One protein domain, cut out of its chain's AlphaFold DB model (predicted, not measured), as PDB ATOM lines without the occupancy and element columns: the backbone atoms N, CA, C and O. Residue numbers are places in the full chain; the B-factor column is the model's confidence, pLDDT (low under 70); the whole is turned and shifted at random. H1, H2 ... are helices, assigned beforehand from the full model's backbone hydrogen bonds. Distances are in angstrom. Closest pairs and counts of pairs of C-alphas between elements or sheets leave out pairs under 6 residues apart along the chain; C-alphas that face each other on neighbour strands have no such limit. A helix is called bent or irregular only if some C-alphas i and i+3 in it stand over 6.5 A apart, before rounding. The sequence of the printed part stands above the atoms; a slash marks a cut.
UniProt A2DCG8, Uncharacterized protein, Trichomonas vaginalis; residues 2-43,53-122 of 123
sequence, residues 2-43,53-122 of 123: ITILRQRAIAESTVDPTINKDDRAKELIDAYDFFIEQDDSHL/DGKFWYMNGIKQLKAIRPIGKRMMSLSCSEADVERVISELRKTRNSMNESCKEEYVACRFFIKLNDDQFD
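AT A GLANCE: This is residues 2 to 43 and 53 to 122 of the 123 residues of an uncharacterized protein of Trichomonas vaginalis (UniProt A2DCG8). H5 crosses between two helical hairpins, H3 with H4 and H1 with H2. 112 residues are printed, with five named helices. It is all helix and compact, radius of gyration of the C-alphas 13.8 A, spans 37 by 30 by 26 A.

HOW THE PARTS SIT: H3, residues 53 to 75, and H4, 82 to 97, form a hairpin, as do H1, 2 to 15, and H2, 21 to 37. H5, residues 105 to 115, touches H3 residues 65 to 72 alone; closest C-alphas Leu 65 and Phe 112, 6.6 A. H2 residues 28 to 35 alone touch H5; closest C-alphas Tyr 32 and Cys 110, 6.1 A. Every O i to N i+4 pair is within hydrogen-bond range except in H3, 14 of 19.

IN THESE COORDINATES: H3, 23.7 A long, is irregular: C-alphas 59 and 62 are 7.8 A apart. C-alpha 2 is at (-40.968, -8.514, -49.484), C-alpha 115 at (-47.833, -5.459, -36.940).

THE WHOLE: Residues 44 to 52 are unprinted; C-alphas 43 and 53 are 11.7 A apart. In this model 33 printed residues have pLDDT under 70, among them residues 31 to 43.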
ATOM      1  N   ILE A   2     -42.083  -7.835 -48.787       65.56
ATOM      2  CA  ILE A   2     -40.968  -8.514 -49.484       65.56
ATOM      3  C   ILE A   2     -39.607  -7.804 -49.310       65.56
ATOM      4  O   ILE A   2     -38.602  -8.449 -49.026       65.56
ATOM      5  N   THR A   3     -39.565  -6.470 -49.399       65.56
ATOM      6  CA  THR A   3     -38.337  -5.681 -49.173       65.56
ATOM      7  C   THR A   3     -37.768  -5.837 -47.756       65.56
ATOM      8  O   THR A   3     -36.556  -5.922 -47.593       65.56
ATOM      9  N   ILE A   4     -38.633  -5.928 -46.742       64.19
ATOM     10  CA  ILE A   4     -38.252  -6.081 -45.327       64.19
ATOM     11  C   ILE A   4     -37.669  -7.476 -45.081       64.19
ATOM     12  O   ILE A   4     -36.633  -7.615 -44.435       64.19
ATOM     13  N   LEU A   5     -38.297  -8.508 -45.648       70.50
ATOM     14  CA  LEU A   5     -37.832  -9.893 -45.531       70.50
ATOM     15  C   LEU A   5     -36.466 -10.091 -46.209       70.50
ATOM     16  O   LEU A   5     -35.595 -10.760 -45.660       70.50
ATOM     17  N   ARG A   6     -36.233  -9.422 -47.347       75.19
ATOM     18  CA  ARG A   6     -34.918  -9.396 -48.011       75.19
ATOM     19  C   ARG A   6     -33.849  -8.692 -47.182       75.19
ATOM     20  O   ARG A   6     -32.741  -9.203 -47.073       75.19
ATOM     21  N   GLN A   7     -34.162  -7.545 -46.579       67.94
ATOM     22  CA  GLN A   7     -33.212  -6.849 -45.704       67.94
ATOM     23  C   GLN A   7     -32.842  -7.686 -44.479       67.94
ATOM     24  O   GLN A   7     -31.673  -7.731 -44.106       67.94
ATOM     25  N   ARG A   8     -33.809  -8.408 -43.903       71.88
ATOM     26  CA  ARG A   8     -33.547  -9.362 -42.826       71.88
ATOM     27  C   ARG A   8     -32.616 -10.488 -43.273       71.88
ATOM     28  O   ARG A   8     -31.657 -10.775 -42.573       71.88
ATOM     29  N   ALA A   9     -32.864 -11.099 -44.427       79.06
ATOM     30  CA  ALA A   9     -32.001 -12.160 -44.940       79.06
ATOM     31  C   ALA A   9     -30.565 -11.675 -45.213       79.06
ATOM     32  O   ALA A   9     -29.606 -12.380 -44.908       79.06
ATOM     33  N   ILE A  10     -30.407 -10.446 -45.719       78.38
ATOM     34  CA  ILE A  10     -29.091  -9.807 -45.875       78.38
ATOM     35  C   ILE A  10     -28.413  -9.647 -44.511       78.38
ATOM     36  O   ILE A  10     -27.249 -10.018 -44.358       78.38
ATOM     37  N   ALA A  11     -29.140  -9.136 -43.519       72.38
ATOM     38  CA  ALA A  11     -28.626  -8.982 -42.168       72.38
ATOM     39  C   ALA A  11     -28.199 -10.329 -41.555       72.38
ATOM     40  O   ALA A  11     -27.081 -10.436 -41.065       72.38
ATOM     41  N   GLU A  12     -29.029 -11.372 -41.663       71.75
ATOM     42  CA  GLU A  12     -28.718 -12.721 -41.165       71.75
ATOM     43  C   GLU A  12     -27.465 -13.304 -41.841       71.75
ATOM     44  O   GLU A  12     -26.583 -13.801 -41.147       71.75
ATOM     45  N   SER A  13     -27.319 -13.151 -43.163       80.12
ATOM     46  CA  SER A  13     -26.129 -13.614 -43.904       80.12
ATOM     47  C   SER A  13     -24.840 -12.847 -43.594       80.12
ATOM     48  O   SER A  13     -23.743 -13.338 -43.839       80.12
ATOM     49  N   THR A  14     -24.958 -11.617 -43.085       74.94
ATOM     50  CA  THR A  14     -23.791 -10.814 -42.690       74.94
ATOM     51  C   THR A  14     -23.222 -11.313 -41.361       74.94
ATOM     52  O   THR A  14     -22.015 -11.234 -41.148       74.94
ATOM     53  N   VAL A  15     -24.089 -11.845 -40.494       73.06
ATOM     54  CA  VAL A  15     -23.746 -12.355 -39.160       73.06
ATOM     55  C   VAL A  15     -23.321 -13.819 -39.214       73.06
ATOM     56  O   VAL A  15     -22.328 -14.201 -38.600       73.06
ATOM     57  N   ASP A  16     -24.049 -14.641 -39.967       75.50
ATOM     58  CA  ASP A  16     -23.689 -16.029 -40.231       75.50
ATOM     59  C   ASP A  16     -23.377 -16.197 -41.726       75.50
ATOM     60  O   ASP A  16     -24.295 -16.356 -42.537       75.50
ATOM     61  N   PRO A  17     -22.086 -16.197 -42.112       80.94
ATOM     62  CA  PRO A  17     -21.678 -16.313 -43.510       80.94
ATOM     63  C   PRO A  17     -22.057 -17.647 -44.161       80.94
ATOM     64  O   PRO A  17     -21.912 -17.794 -45.374       80.94
ATOM     65  N   THR A  18     -22.496 -18.640 -43.377       87.81
ATOM     66  CA  THR A  18     -22.989 -19.917 -43.906       87.81
ATOM     67  C   THR A  18     -24.412 -19.806 -44.456       87.81
ATOM     68  O   THR A  18     -24.831 -20.652 -45.248       87.81
ATOM     69  N   ILE A  19     -25.140 -18.745 -44.098       81.94
ATOM     70  CA  ILE A  19     -26.484 -18.460 -44.595       81.94
ATOM     71  C   ILE A  19     -26.389 -17.752 -45.949       81.94
ATOM     72  O   ILE A  19     -25.893 -16.630 -46.064       81.94
ATOM     73  N   ASN A  20     -26.947 -18.369 -46.991       93.50
ATOM     74  CA  ASN A  20     -27.149 -17.699 -48.270       93.50
ATOM     75  C   ASN A  20     -28.328 -16.712 -48.166       93.50
ATOM     76  O   ASN A  20     -29.458 -17.103 -47.875       93.50
ATOM     77  N   LYS A  21     -28.074 -15.424 -48.426       84.62
ATOM     78  CA  LYS A  21     -29.085 -14.356 -48.326       84.62
ATOM     79  C   LYS A  21     -30.271 -14.526 -49.275       84.62
ATOM     80  O   LYS A  21     -31.376 -14.119 -48.927       84.62
ATOM     81  N   ASP A  22     -30.054 -15.075 -50.465       88.50
ATOM     82  CA  ASP A  22     -31.094 -15.203 -51.483       88.50
ATOM     83  C   ASP A  22     -32.002 -16.392 -51.146       88.50
ATOM     84  O   ASP A  22     -33.227 -16.251 -51.173       88.50
ATOM     85  N   ASP A  23     -31.413 -17.506 -50.699       88.81
ATOM     86  CA  ASP A  23     -32.157 -18.664 -50.189       88.81
ATOM     87  C   ASP A  23     -32.935 -18.299 -48.922       88.81
ATOM     88  O   ASP A  23     -34.134 -18.562 -48.821       88.81
ATOM     89  N   ARG A  24     -32.300 -17.587 -47.983       84.00
ATOM     90  CA  ARG A  24     -32.966 -17.154 -46.753       84.00
ATOM     91  C   ARG A  24     -34.081 -16.148 -47.019       84.00
ATOM     92  O   ARG A  24     -35.138 -16.213 -46.394       84.00
ATOM     93  N   ALA A  25     -33.878 -15.225 -47.959       82.31
ATOM     94  CA  ALA A  25     -34.929 -14.306 -48.379       82.31
ATOM     95  C   ALA A  25     -36.111 -15.072 -48.972       82.31
ATOM     96  O   ALA A  25     -37.255 -14.740 -48.665       82.31
ATOM     97  N   LYS A  26     -35.841 -16.093 -49.792       85.12
ATOM     98  CA  LYS A  26     -36.870 -16.953 -50.368       85.12
ATOM     99  C   LYS A  26     -37.641 -17.715 -49.292       85.12
ATOM    100  O   LYS A  26     -38.861 -17.644 -49.301       85.12
ATOM    101  N   GLU A  27     -36.971 -18.348 -48.331       79.62
ATOM    102  CA  GLU A  27     -37.637 -19.031 -47.211       79.62
ATOM    103  C   GLU A  27     -38.558 -18.097 -46.418       79.62
ATOM    104  O   GLU A  27     -39.684 -18.461 -46.082       79.62
ATOM    105  N   LEU A  28     -38.090 -16.881 -46.124       73.25
ATOM    106  CA  LEU A  28     -38.872 -15.884 -45.395       73.25
ATOM    107  C   LEU A  28     -40.091 -15.408 -46.196       73.25
ATOM    108  O   LEU A  28     -41.146 -15.180 -45.607       73.25
ATOM    109  N   ILE A  29     -39.948 -15.241 -47.515       77.12
ATOM    110  CA  ILE A  29     -41.044 -14.857 -48.416       77.12
ATOM    111  C   ILE A  29     -42.051 -16.003 -48.540       77.12
ATOM    112  O   ILE A  29     -43.228 -15.776 -48.297       77.12
ATOM    113  N   ASP A  30     -41.595 -17.227 -48.806       75.12
ATOM    114  CA  ASP A  30     -42.457 -18.406 -48.933       75.12
ATOM    115  C   ASP A  30     -43.224 -18.666 -47.616       75.12
ATOM    116  O   ASP A  30     -44.410 -18.990 -47.631       75.12
ATOM    117  N   ALA A  31     -42.588 -18.461 -46.453       67.50
ATOM    118  CA  ALA A  31     -43.248 -18.560 -45.149       67.50
ATOM    119  C   ALA A  31     -44.297 -17.459 -44.917       67.50
ATOM    120  O   ALA A  31     -45.311 -17.713 -44.267       67.50
ATOM    121  N   TYR A  32     -44.051 -16.248 -45.423       69.56
ATOM    122  CA  TYR A  32     -44.992 -15.131 -45.359       69.56
ATOM    123  C   TYR A  32     -46.193 -15.349 -46.283       69.56
ATOM    124  O   TYR A  32     -47.326 -15.156 -45.848       69.56
ATOM    125  N   ASP A  33     -45.957 -15.795 -47.515       66.75
ATOM    126  CA  ASP A  33     -47.014 -16.100 -48.479       66.75
ATOM    127  C   ASP A  33     -47.872 -17.263 -47.961       66.75
ATOM    128  O   ASP A  33     -49.088 -17.125 -47.857       66.75
ATOM    129  N   PHE A  34     -47.249 -18.337 -47.459       64.50
ATOM    130  CA  PHE A  34     -47.959 -19.433 -46.787       64.50
ATOM    131  C   PHE A  34     -48.780 -18.958 -45.578       64.50
ATOM    132  O   PHE A  34     -49.876 -19.457 -45.332       64.50
ATOM    133  N   PHE A  35     -48.262 -18.002 -44.804       61.00
ATOM    134  CA  PHE A  35     -48.970 -17.435 -43.657       61.00
ATOM    135  C   PHE A  35     -50.200 -16.610 -44.070       61.00
ATOM    136  O   PHE A  35     -51.175 -16.581 -43.327       61.00
ATOM    137  N   ILE A  36     -50.161 -15.949 -45.228       61.19
ATOM    138  CA  ILE A  36     -51.273 -15.141 -45.750       61.19
ATOM    139  C   ILE A  36     -52.308 -15.986 -46.495       61.19
ATOM    140  O   ILE A  36     -53.492 -15.671 -46.440       61.19
ATOM    141  N   GLU A  37     -51.874 -17.033 -47.196       56.62
ATOM    142  CA  GLU A  37     -52.743 -17.886 -48.016       56.62
ATOM    143  C   GLU A  37     -53.535 -18.923 -47.203       56.62
ATOM    144  O   GLU A  37     -54.535 -19.452 -47.690       56.62
ATOM    145  N   GLN A  38     -53.123 -19.226 -45.969       53.97
ATOM    146  CA  GLN A  38     -53.876 -20.116 -45.084       53.97
ATOM    147  C   GLN A  38     -55.152 -19.424 -44.584       53.97
ATOM    148  O   GLN A  38     -55.112 -18.555 -43.716       53.97
ATOM    149  N   ASP A  39     -56.290 -19.865 -45.119       44.38
ATOM    150  CA  ASP A  39     -57.618 -19.622 -44.559       44.38
ATOM    151  C   ASP A  39     -57.696 -20.224 -43.142       44.38
ATOM    152  O   ASP A  39     -57.216 -21.343 -42.917       44.38
ATOM    153  N   ASP A  40     -58.325 -19.516 -42.193       46.06
ATOM    154  CA  ASP A  40     -58.437 -19.916 -40.774       46.06
ATOM    155  C   ASP A  40     -58.985 -21.355 -40.604       46.06
ATOM    156  O   ASP A  40     -58.771 -22.018 -39.587       46.06
ATOM    157  N   SER A  41     -59.679 -21.856 -41.630       41.44
ATOM    158  CA  SER A  41     -60.289 -23.181 -41.743       41.44
ATOM    159  C   SER A  41     -59.305 -24.357 -41.899       41.44
ATOM    160  O   SER A  41     -59.642 -25.475 -41.504       41.44
ATOM    161  N   HIS A  42     -58.089 -24.142 -42.418       42.81
ATOM    162  CA  HIS A  42     -57.067 -25.196 -42.582       42.81
ATOM    163  C   HIS A  42     -56.209 -25.405 -41.323       42.81
ATOM    164  O   HIS A  42     -55.408 -26.339 -41.246       42.81
ATOM    165  N   LEU A  43     -56.438 -24.588 -40.291       48.22
ATOM    166  CA  LEU A  43     -55.775 -24.603 -38.985       48.22
ATOM    167  C   LEU A  43     -56.352 -25.689 -38.059       48.22
ATOM    168  O   LEU A  43     -56.623 -25.469 -36.873       48.22
ATOM    169  N   ASP A  53     -54.664 -15.665 -33.890       65.44
ATOM    170  CA  ASP A  53     -54.234 -14.262 -33.780       65.44
ATOM    171  C   ASP A  53     -54.632 -13.614 -32.448       65.44
ATOM    172  O   ASP A  53     -53.774 -13.092 -31.733       65.44
ATOM    173  N   GLY A  54     -55.894 -13.759 -32.038       66.31
ATOM    174  CA  GLY A  54     -56.376 -13.209 -30.771       66.31
ATOM    175  C   GLY A  54     -55.633 -13.773 -29.557       66.31
ATOM    176  O   GLY A  54     -55.160 -13.019 -28.708       66.31
ATOM    177  N   LYS A  55     -55.464 -15.100 -29.481       69.12
ATOM    178  CA  LYS A  55     -54.776 -15.761 -28.361       69.12
ATOM    179  C   LYS A  55     -53.272 -15.474 -28.355       69.12
ATOM    180  O   LYS A  55     -52.695 -15.320 -27.279       69.12
ATOM    181  N   PHE A  56     -52.651 -15.377 -29.532       73.06
ATOM    182  CA  PHE A  56     -51.252 -14.986 -29.691       73.06
ATOM    183  C   PHE A  56     -51.009 -13.602 -29.087       73.06
ATOM    184  O   PHE A  56     -50.178 -13.462 -28.186       73.06
ATOM    185  N   TRP A  57     -51.770 -12.594 -29.531       72.50
ATOM    186  CA  TRP A  57     -51.606 -11.218 -29.066       72.50
ATOM    187  C   TRP A  57     -51.998 -11.051 -27.597       72.50
ATOM    188  O   TRP A  57     -51.264 -10.387 -26.863       72.50
ATOM    189  N   TYR A  58     -53.068 -11.716 -27.150       71.62
ATOM    190  CA  TYR A  58     -53.537 -11.672 -25.763       71.62
ATOM    191  C   TYR A  58     -52.528 -12.253 -24.762       71.62
ATOM    192  O   TYR A  58     -52.263 -11.626 -23.740       71.62
ATOM    193  N   MET A  59     -51.958 -13.435 -25.030       67.62
ATOM    194  CA  MET A  59     -51.085 -14.090 -24.046       67.62
ATOM    195  C   MET A  59     -49.651 -13.560 -24.062       67.62
ATOM    196  O   MET A  59     -49.068 -13.367 -23.001       67.62
ATOM    197  N   ASN A  60     -49.074 -13.350 -25.249       67.06
ATOM    198  CA  ASN A  60     -47.628 -13.139 -25.392       67.06
ATOM    199  C   ASN A  60     -47.247 -12.097 -26.451       67.06
ATOM    200  O   ASN A  60     -46.090 -11.706 -26.528       67.06
ATOM    201  N   GLY A  61     -48.167 -11.668 -27.315       68.38
ATOM    202  CA  GLY A  61     -47.801 -10.837 -28.456       68.38
ATOM    203  C   GLY A  61     -47.673  -9.355 -28.111       68.38
ATOM    204  O   GLY A  61     -46.724  -8.728 -28.556       68.38
ATOM    205  N   ILE A  62     -48.578  -8.772 -27.309       73.69
ATOM    206  CA  ILE A  62     -48.627  -7.302 -27.124       73.69
ATOM    207  C   ILE A  62     -47.395  -6.757 -26.388       73.69
ATOM    208  O   ILE A  62     -46.784  -5.781 -26.827       73.69
ATOM    209  N   LYS A  63     -47.005  -7.373 -25.266       78.62
ATOM    210  CA  LYS A  63     -45.850  -6.914 -24.472       78.62
ATOM    211  C   LYS A  63     -44.550  -7.060 -25.265       78.62
ATOM    212  O   LYS A  63     -43.723  -6.149 -25.279       78.62
ATOM    213  N   GLN A  64     -44.399  -8.174 -25.967       76.31
ATOM    214  CA  GLN A  64     -43.253  -8.452 -26.812       76.31
ATOM    215  C   GLN A  64     -43.267  -7.539 -28.044       76.31
ATOM    216  O   GLN A  64     -42.200  -7.105 -28.468       76.31
ATOM    217  N   LEU A  65     -44.437  -7.168 -28.591       76.94
ATOM    218  CA  LEU A  65     -44.543  -6.213 -29.705       76.94
ATOM    219  C   LEU A  65     -44.002  -4.866 -29.283       76.94
ATOM    220  O   LEU A  65     -43.173  -4.315 -29.991       76.94
ATOM    221  N   LYS A  66     -44.378  -4.377 -28.101       81.25
ATOM    222  CA  LYS A  66     -43.831  -3.129 -27.558       81.25
ATOM    223  C   LYS A  66     -42.303  -3.167 -27.420       81.25
ATOM    224  O   LYS A  66     -41.652  -2.166 -27.705       81.25
ATOM    225  N   ALA A  67     -41.729  -4.311 -27.041       81.50
ATOM    226  CA  ALA A  67     -40.278  -4.484 -26.926       81.50
ATOM    227  C   ALA A  67     -39.572  -4.578 -28.293       81.50
ATOM    228  O   ALA A  67     -38.554  -3.923 -28.516       81.50
ATOM    229  N   ILE A  68     -40.129  -5.360 -29.222       81.62
ATOM    230  CA  ILE A  68     -39.564  -5.583 -30.556       81.62
ATOM    231  C   ILE A  68     -39.735  -4.351 -31.434       81.62
ATOM    232  O   ILE A  68     -38.841  -4.040 -32.204       81.62
ATOM    233  N   ARG A  69     -40.835  -3.608 -31.326       83.38
ATOM    234  CA  ARG A  69     -41.212  -2.545 -32.267       83.38
ATOM    235  C   ARG A  69     -40.165  -1.453 -32.498       83.38
ATOM    236  O   ARG A  69     -39.863  -1.207 -33.667       83.38
ATOM    237  N   PRO A  70     -39.571  -0.805 -31.476       83.25
ATOM    238  CA  PRO A  70     -38.551   0.215 -31.714       83.25
ATOM    239  C   PRO A  70     -37.287  -0.363 -32.366       83.25
ATOM    240  O   PRO A  70     -36.658   0.309 -33.179       83.25
ATOM    241  N   ILE A  71     -36.928  -1.610 -32.046       83.44
ATOM    242  CA  ILE A  71     -35.738  -2.285 -32.583       83.44
ATOM    243  C   ILE A  71     -36.017  -2.826 -33.991       83.44
ATOM    244  O   ILE A  71     -35.201  -2.661 -34.883       83.44
ATOM    245  N   GLY A  72     -37.205  -3.374 -34.230       79.06
ATOM    246  CA  GLY A  72     -37.679  -3.852 -35.524       79.06
ATOM    247  C   GLY A  72     -37.836  -2.718 -36.533       79.06
ATOM    248  O   GLY A  72     -37.412  -2.866 -37.673       79.06
ATOM    249  N   LYS A  73     -38.337  -1.543 -36.117       81.19
ATOM    250  CA  LYS A  73     -38.344  -0.335 -36.964       81.19
ATOM    251  C   LYS A  73     -36.921   0.098 -37.350       81.19
ATOM    252  O   LYS A  73     -36.695   0.430 -38.510       81.19
ATOM    253  N   ARG A  74     -35.954   0.038 -36.424       77.56
ATOM    254  CA  ARG A  74     -34.535   0.308 -36.734       77.56
ATOM    255  C   ARG A  74     -33.902  -0.766 -37.612       77.56
ATOM    256  O   ARG A  74     -33.165  -0.418 -38.528       77.56
ATOM    257  N   MET A  75     -34.234  -2.035 -37.395       76.94
ATOM    258  CA  MET A  75     -33.765  -3.153 -38.213       76.94
ATOM    259  C   MET A  75     -34.196  -3.001 -39.680       76.94
ATOM    260  O   MET A  75     -33.455  -3.361 -40.587       76.94
ATOM    261  N   MET A  76     -35.374  -2.416 -39.920       70.50
ATOM    262  CA  MET A  76     -35.891  -2.094 -41.259       70.50
ATOM    263  C   MET A  76     -35.364  -0.768 -41.834       70.50
ATOM    264  O   MET A  76     -35.784  -0.348 -42.911       70.50
ATOM    265  N   SER A  77     -34.492  -0.063 -41.112       71.81
ATOM    266  CA  SER A  77     -33.939   1.227 -41.532       71.81
ATOM    267  C   SER A  77     -32.528   1.076 -42.101       71.81
ATOM    268  O   SER A  77     -31.824   0.111 -41.817       71.81
ATOM    269  N   LEU A  78     -32.068   2.092 -42.835       60.19
ATOM    270  CA  LEU A  78     -30.684   2.169 -43.326       60.19
ATOM    271  C   LEU A  78     -29.639   2.261 -42.199       60.19
ATOM    272  O   LEU A  78     -28.462   2.038 -42.445       60.19
ATOM    273  N   SER A  79     -30.064   2.579 -40.973       72.94
ATOM    274  CA  SER A  79     -29.219   2.625 -39.774       72.94
ATOM    275  C   SER A  79     -29.199   1.314 -38.977       72.94
ATOM    276  O   SER A  79     -28.773   1.315 -37.826       72.94
ATOM    277  N   CYS A  80     -29.693   0.213 -39.551       76.25
ATOM    278  CA  CYS A  80     -29.683  -1.100 -38.911       76.25
ATOM    279  C   CYS A  80     -28.254  -1.524 -38.537       76.25
ATOM    280  O   CYS A  80     -27.365  -1.554 -39.388       76.25
ATOM    281  N   SER A  81     -28.053  -1.865 -37.264       76.06
ATOM    282  CA  SER A  81     -26.814  -2.462 -36.768       76.06
ATOM    283  C   SER A  81     -26.982  -3.959 -36.514       76.06
ATOM    284  O   SER A  81     -28.087  -4.441 -36.265       76.06
ATOM    285  N   GLU A  82     -25.872  -4.694 -36.494       72.62
ATOM    286  CA  GLU A  82     -25.835  -6.103 -36.082       72.62
ATOM    287  C   GLU A  82     -26.500  -6.319 -34.709       72.62
ATOM    288  O   GLU A  82     -27.346  -7.196 -34.545       72.62
ATOM    289  N   ALA A  83     -26.242  -5.421 -33.755       79.69
ATOM    290  CA  ALA A  83     -26.857  -5.461 -32.431       79.69
ATOM    291  C   ALA A  83     -28.388  -5.261 -32.451       79.69
ATOM    292  O   ALA A  83     -29.080  -5.725 -31.540       79.69
ATOM    293  N   ASP A  84     -28.947  -4.557 -33.444       78.38
ATOM    294  CA  ASP A  84     -30.403  -4.459 -33.610       78.38
ATOM    295  C   ASP A  84     -30.982  -5.787 -34.124       78.38
ATOM    296  O   ASP A  84     -32.021  -6.228 -33.631       78.38
ATOM    297  N   VAL A  85     -30.290  -6.455 -35.051       75.56
ATOM    298  CA  VAL A  85     -30.690  -7.756 -35.619       75.56
ATOM    299  C   VAL A  85     -30.677  -8.836 -34.542       75.56
ATOM    300  O   VAL A  85     -31.681  -9.520 -34.334       75.56
ATOM    301  N   GLU A  86     -29.580  -8.939 -33.790       80.38
ATOM    302  CA  GLU A  86     -29.449  -9.894 -32.688       80.38
ATOM    303  C   GLU A  86     -30.521  -9.682 -31.617       80.38
ATOM    304  O   GLU A  86     -31.106 -10.646 -31.115       80.38
ATOM    305  N   ARG A  87     -30.832  -8.422 -31.286       83.56
ATOM    306  CA  ARG A  87     -31.904  -8.104 -30.336       83.56
ATOM    307  C   ARG A  87     -33.272  -8.521 -30.860       83.56
ATOM    308  O   ARG A  87     -34.037  -9.102 -30.094       83.56
ATOM    309  N   VAL A  88     -33.580  -8.276 -32.135       83.38
ATOM    310  CA  VAL A  88     -34.846  -8.727 -32.736       83.38
ATOM    311  C   VAL A  88     -34.945 -10.253 -32.698       83.38
ATOM    312  O   VAL A  88     -35.950 -10.773 -32.217       83.38
ATOM    313  N   ILE A  89     -33.902 -10.978 -33.111       81.94
ATOM    314  CA  ILE A  89     -33.875 -12.451 -33.071       81.94
ATOM    315  C   ILE A  89     -34.024 -12.963 -31.631       81.94
ATOM    316  O   ILE A  89     -34.805 -13.880 -31.376       81.94
ATOM    317  N   SER A  90     -33.321 -12.358 -30.669       85.31
ATOM    318  CA  SER A  90     -33.407 -12.724 -29.251       85.31
ATOM    319  C   SER A  90     -34.833 -12.590 -28.715       85.31
ATOM    320  O   SER A  90     -35.357 -13.523 -28.104       85.31
ATOM    321  N   GLU A  91     -35.501 -11.470 -28.987       83.44
ATOM    322  CA  GLU A  91     -36.880 -11.247 -28.549       83.44
ATOM    323  C   GLU A  91     -37.883 -12.161 -29.272       83.44
ATOM    324  O   GLU A  91     -38.807 -12.685 -28.641       83.44
ATOM    325  N   LEU A  92     -37.685 -12.444 -30.565       81.25
ATOM    326  CA  LEU A  92     -38.500 -13.414 -31.304       81.25
ATOM    327  C   LEU A  92     -38.359 -14.825 -30.721       81.25
ATOM    328  O   LEU A  92     -39.362 -15.507 -30.514       81.25
ATOM    329  N   ARG A  93     -37.138 -15.243 -30.369       83.31
ATOM    330  CA  ARG A  93     -36.870 -16.533 -29.715       83.31
ATOM    331  C   ARG A  93     -37.455 -16.611 -28.313       83.31
ATOM    332  O   ARG A  93     -38.031 -17.638 -27.974       83.31
ATOM    333  N   LYS A  94     -37.372 -15.543 -27.513       82.81
ATOM    334  CA  LYS A  94     -38.061 -15.470 -26.209       82.81
ATOM    335  C   LYS A  94     -39.567 -15.640 -26.380       82.81
ATOM    336  O   LYS A  94     -40.189 -16.403 -25.646       82.81
ATOM    337  N   THR A  95     -40.136 -14.970 -27.380       78.31
ATOM    338  CA  THR A  95     -41.562 -15.063 -27.706       78.31
ATOM    339  C   THR A  95     -41.942 -16.478 -28.132       78.31
ATOM    340  O   THR A  95     -42.874 -17.051 -27.576       78.31
ATOM    341  N   ARG A  96     -41.171 -17.095 -29.032       79.06
ATOM    342  CA  ARG A  96     -41.340 -18.494 -29.439       79.06
ATOM    343  C   ARG A  96     -41.244 -19.451 -28.249       79.06
ATOM    344  O   ARG A  96     -42.100 -20.306 -28.102       79.06
ATOM    345  N   ASN A  97     -40.244 -19.290 -27.382       78.94
ATOM    346  CA  ASN A  97     -40.036 -20.156 -26.216       78.94
ATOM    347  C   ASN A  97     -41.128 -19.990 -25.144       78.94
ATOM    348  O   ASN A  97     -41.328 -20.885 -24.332       78.94
ATOM    349  N   SER A  98     -41.830 -18.853 -25.125       74.69
ATOM    350  CA  SER A  98     -43.038 -18.665 -24.305       74.69
ATOM    351  C   SER A  98     -44.286 -19.335 -24.902       74.69
ATOM    352  O   SER A  98     -45.351 -19.347 -24.282       74.69
ATOM    353  N   MET A  99     -44.170 -19.866 -26.121       70.56
ATOM    354  CA  MET A  99     -45.193 -20.630 -26.830       70.56
ATOM    355  C   MET A  99     -44.829 -22.121 -26.830       70.56
ATOM    356  O   MET A  99     -43.744 -22.516 -26.416       70.56
ATOM    357  N   ASN A 100     -45.765 -22.961 -27.275       67.25
ATOM    358  CA  ASN A 100     -45.562 -24.405 -27.383       67.25
ATOM    359  C   ASN A 100     -44.359 -24.743 -28.295       67.25
ATOM    360  O   ASN A 100     -44.127 -24.051 -29.288       67.25
ATOM    361  N   GLU A 101     -43.648 -25.832 -27.989       57.06
ATOM    362  CA  GLU A 101     -42.385 -26.266 -28.616       57.06
ATOM    363  C   GLU A 101     -42.471 -26.476 -30.138       57.06
ATOM    364  O   GLU A 101     -41.458 -26.440 -30.828       57.06
ATOM    365  N   SER A 102     -43.677 -26.639 -30.690       64.12
ATOM    366  CA  SER A 102     -43.902 -26.790 -32.132       64.12
ATOM    367  C   SER A 102     -43.887 -25.476 -32.926       64.12
ATOM    368  O   SER A 102     -43.965 -25.509 -34.154       64.12
ATOM    369  N   CYS A 103     -43.791 -24.318 -32.263       67.31
ATOM    370  CA  CYS A 103     -43.863 -23.017 -32.918       67.31
ATOM    371  C   CYS A 103     -42.593 -22.687 -33.721       67.31
ATOM    372  O   CYS A 103     -41.535 -22.428 -33.146       67.31
ATOM    373  N   LYS A 104     -42.711 -22.589 -35.052       72.56
ATOM    374  CA  LYS A 104     -41.613 -22.112 -35.915       72.56
ATOM    375  C   LYS A 104     -41.310 -20.627 -35.683       72.56
ATOM    376  O   LYS A 104     -42.224 -19.811 -35.544       72.56
ATOM    377  N   GLU A 105     -40.025 -20.272 -35.655       75.50
ATOM    378  CA  GLU A 105     -39.550 -18.898 -35.416       75.50
ATOM    379  C   GLU A 105     -39.993 -17.944 -36.538       75.50
ATOM    380  O   GLU A 105     -40.346 -16.792 -36.283       75.50
ATOM    381  N   GLU A 106     -40.061 -18.447 -37.770       70.62
ATOM    382  CA  GLU A 106     -40.477 -17.724 -38.972       70.62
ATOM    383  C   GLU A 106     -41.910 -17.193 -38.860       70.62
ATOM    384  O   GLU A 106     -42.173 -16.048 -39.233       70.62
ATOM    385  N   TYR A 107     -42.829 -17.978 -38.289       72.94
ATOM    386  CA  TYR A 107     -44.227 -17.569 -38.118       72.94
ATOM    387  C   TYR A 107     -44.386 -16.487 -37.049       72.94
ATOM    388  O   TYR A 107     -45.162 -15.547 -37.228       72.94
ATOM    389  N   VAL A 108     -43.615 -16.575 -35.958       75.12
ATOM    390  CA  VAL A 108     -43.556 -15.505 -34.952       75.12
ATOM    391  C   VAL A 108     -43.027 -14.235 -35.610       75.12
ATOM    392  O   VAL A 108     -43.650 -13.182 -35.510       75.12
ATOM    393  N   ALA A 109     -41.932 -14.333 -36.358       75.62
ATOM    394  CA  ALA A 109     -41.341 -13.180 -37.016       75.62
ATOM    395  C   ALA A 109     -42.295 -12.498 -38.009       75.62
ATOM    396  O   ALA A 109     -42.445 -11.277 -37.961       75.62
ATOM    397  N   CYS A 110     -42.993 -13.269 -38.849       72.25
ATOM    398  CA  CYS A 110     -43.968 -12.728 -39.799       72.25
ATOM    399  C   CYS A 110     -45.063 -11.915 -39.093       72.25
ATOM    400  O   CYS A 110     -45.331 -10.784 -39.493       72.25
ATOM    401  N   ARG A 111     -45.636 -12.425 -37.995       73.81
ATOM    402  CA  ARG A 111     -46.665 -11.710 -37.214       73.81
ATOM    403  C   ARG A 111     -46.179 -10.377 -36.672       73.81
ATOM    404  O   ARG A 111     -46.873  -9.366 -36.784       73.81
ATOM    405  N   PHE A 112     -44.981 -10.372 -36.100       76.06
ATOM    406  CA  PHE A 112     -44.385  -9.152 -35.577       76.06
ATOM    407  C   PHE A 112     -44.132  -8.141 -36.686       76.06
ATOM    408  O   PHE A 112     -44.520  -6.985 -36.540       76.06
ATOM    409  N   PHE A 113     -43.560  -8.567 -37.814       73.00
ATOM    410  CA  PHE A 113     -43.286  -7.677 -38.941       73.00
ATOM    411  C   PHE A 113     -44.551  -7.120 -39.597       73.00
ATOM    412  O   PHE A 113     -44.559  -5.947 -39.963       73.00
ATOM    413  N   ILE A 114     -45.633  -7.900 -39.677       72.69
ATOM    414  CA  ILE A 114     -46.945  -7.417 -40.144       72.69
ATOM    415  C   ILE A 114     -47.461  -6.288 -39.245       72.69
ATOM    416  O   ILE A 114     -47.951  -5.277 -39.745       72.69
ATOM    417  N   LYS A 115     -47.316  -6.424 -37.922       72.75
ATOM    418  CA  LYS A 115     -47.833  -5.459 -36.940       72.75
ATOM    419  C   LYS A 115     -46.848  -4.355 -36.544       72.75
ATOM    420  O   LYS A 115     -47.217  -3.458 -35.790       72.75
ATOM    421  N   LEU A 116     -45.619  -4.348 -37.070       74.00
ATOM    422  CA  LEU A 116     -44.617  -3.323 -36.736       74.00
ATOM    423  C   LEU A 116     -45.114  -1.894 -37.005       74.00
ATOM    424  O   LEU A 116     -44.824  -0.985 -36.222       74.00
ATOM    425  N   ASN A 117     -45.884  -1.715 -38.080       69.25
ATOM    426  CA  ASN A 117     -46.426  -0.427 -38.522       69.25
ATOM    427  C   ASN A 117     -47.926  -0.268 -38.221       69.25
ATOM    428  O   ASN A 117     -48.565   0.598 -38.801       69.25
ATOM    429  N   ASP A 118     -48.500  -1.110 -37.357       71.38
ATOM    430  CA  ASP A 118     -49.913  -1.003 -36.980       71.38
ATOM    431  C   ASP A 118     -50.080  -0.015 -35.817       71.38
ATOM    432  O   ASP A 118     -49.849  -0.351 -34.652       71.38
ATOM    433  N   ASP A 119     -50.416   1.234 -36.129       64.25
ATOM    434  CA  ASP A 119     -50.505   2.350 -35.173       64.25
ATOM    435  C   ASP A 119     -51.519   2.105 -34.036       64.25
ATOM    436  O   ASP A 119     -51.453   2.759 -32.998       64.25
ATOM    437  N   GLN A 120     -52.394   1.096 -34.150       60.91
ATOM    438  CA  GLN A 120     -53.304   0.684 -33.071       60.91
ATOM    439  C   GLN A 120     -52.583   0.233 -31.788       60.91
ATOM    440  O   GLN A 120     -53.198   0.151 -30.726       60.91
ATOM    441  N   PHE A 121     -51.280  -0.049 -31.867       58.12
ATOM    442  CA  PHE A 121     -50.451  -0.452 -30.731       58.12
ATOM    443  C   PHE A 121     -49.550   0.678 -30.187       58.12
ATOM    444  O   PHE A 121     -48.662   0.403 -29.373       58.12
ATOM    445  N   ASP A 122     -49.753   1.932 -30.622       54.12
ATOM    446  CA  ASP A 122     -49.116   3.142 -30.069       54.12
ATOM    447  C   ASP A 122     -49.907   3.670 -28.855       54.12
ATOM    448  O   ASP A 122     -50.579   4.696 -28.921       54.12
TER     449      ASP A 122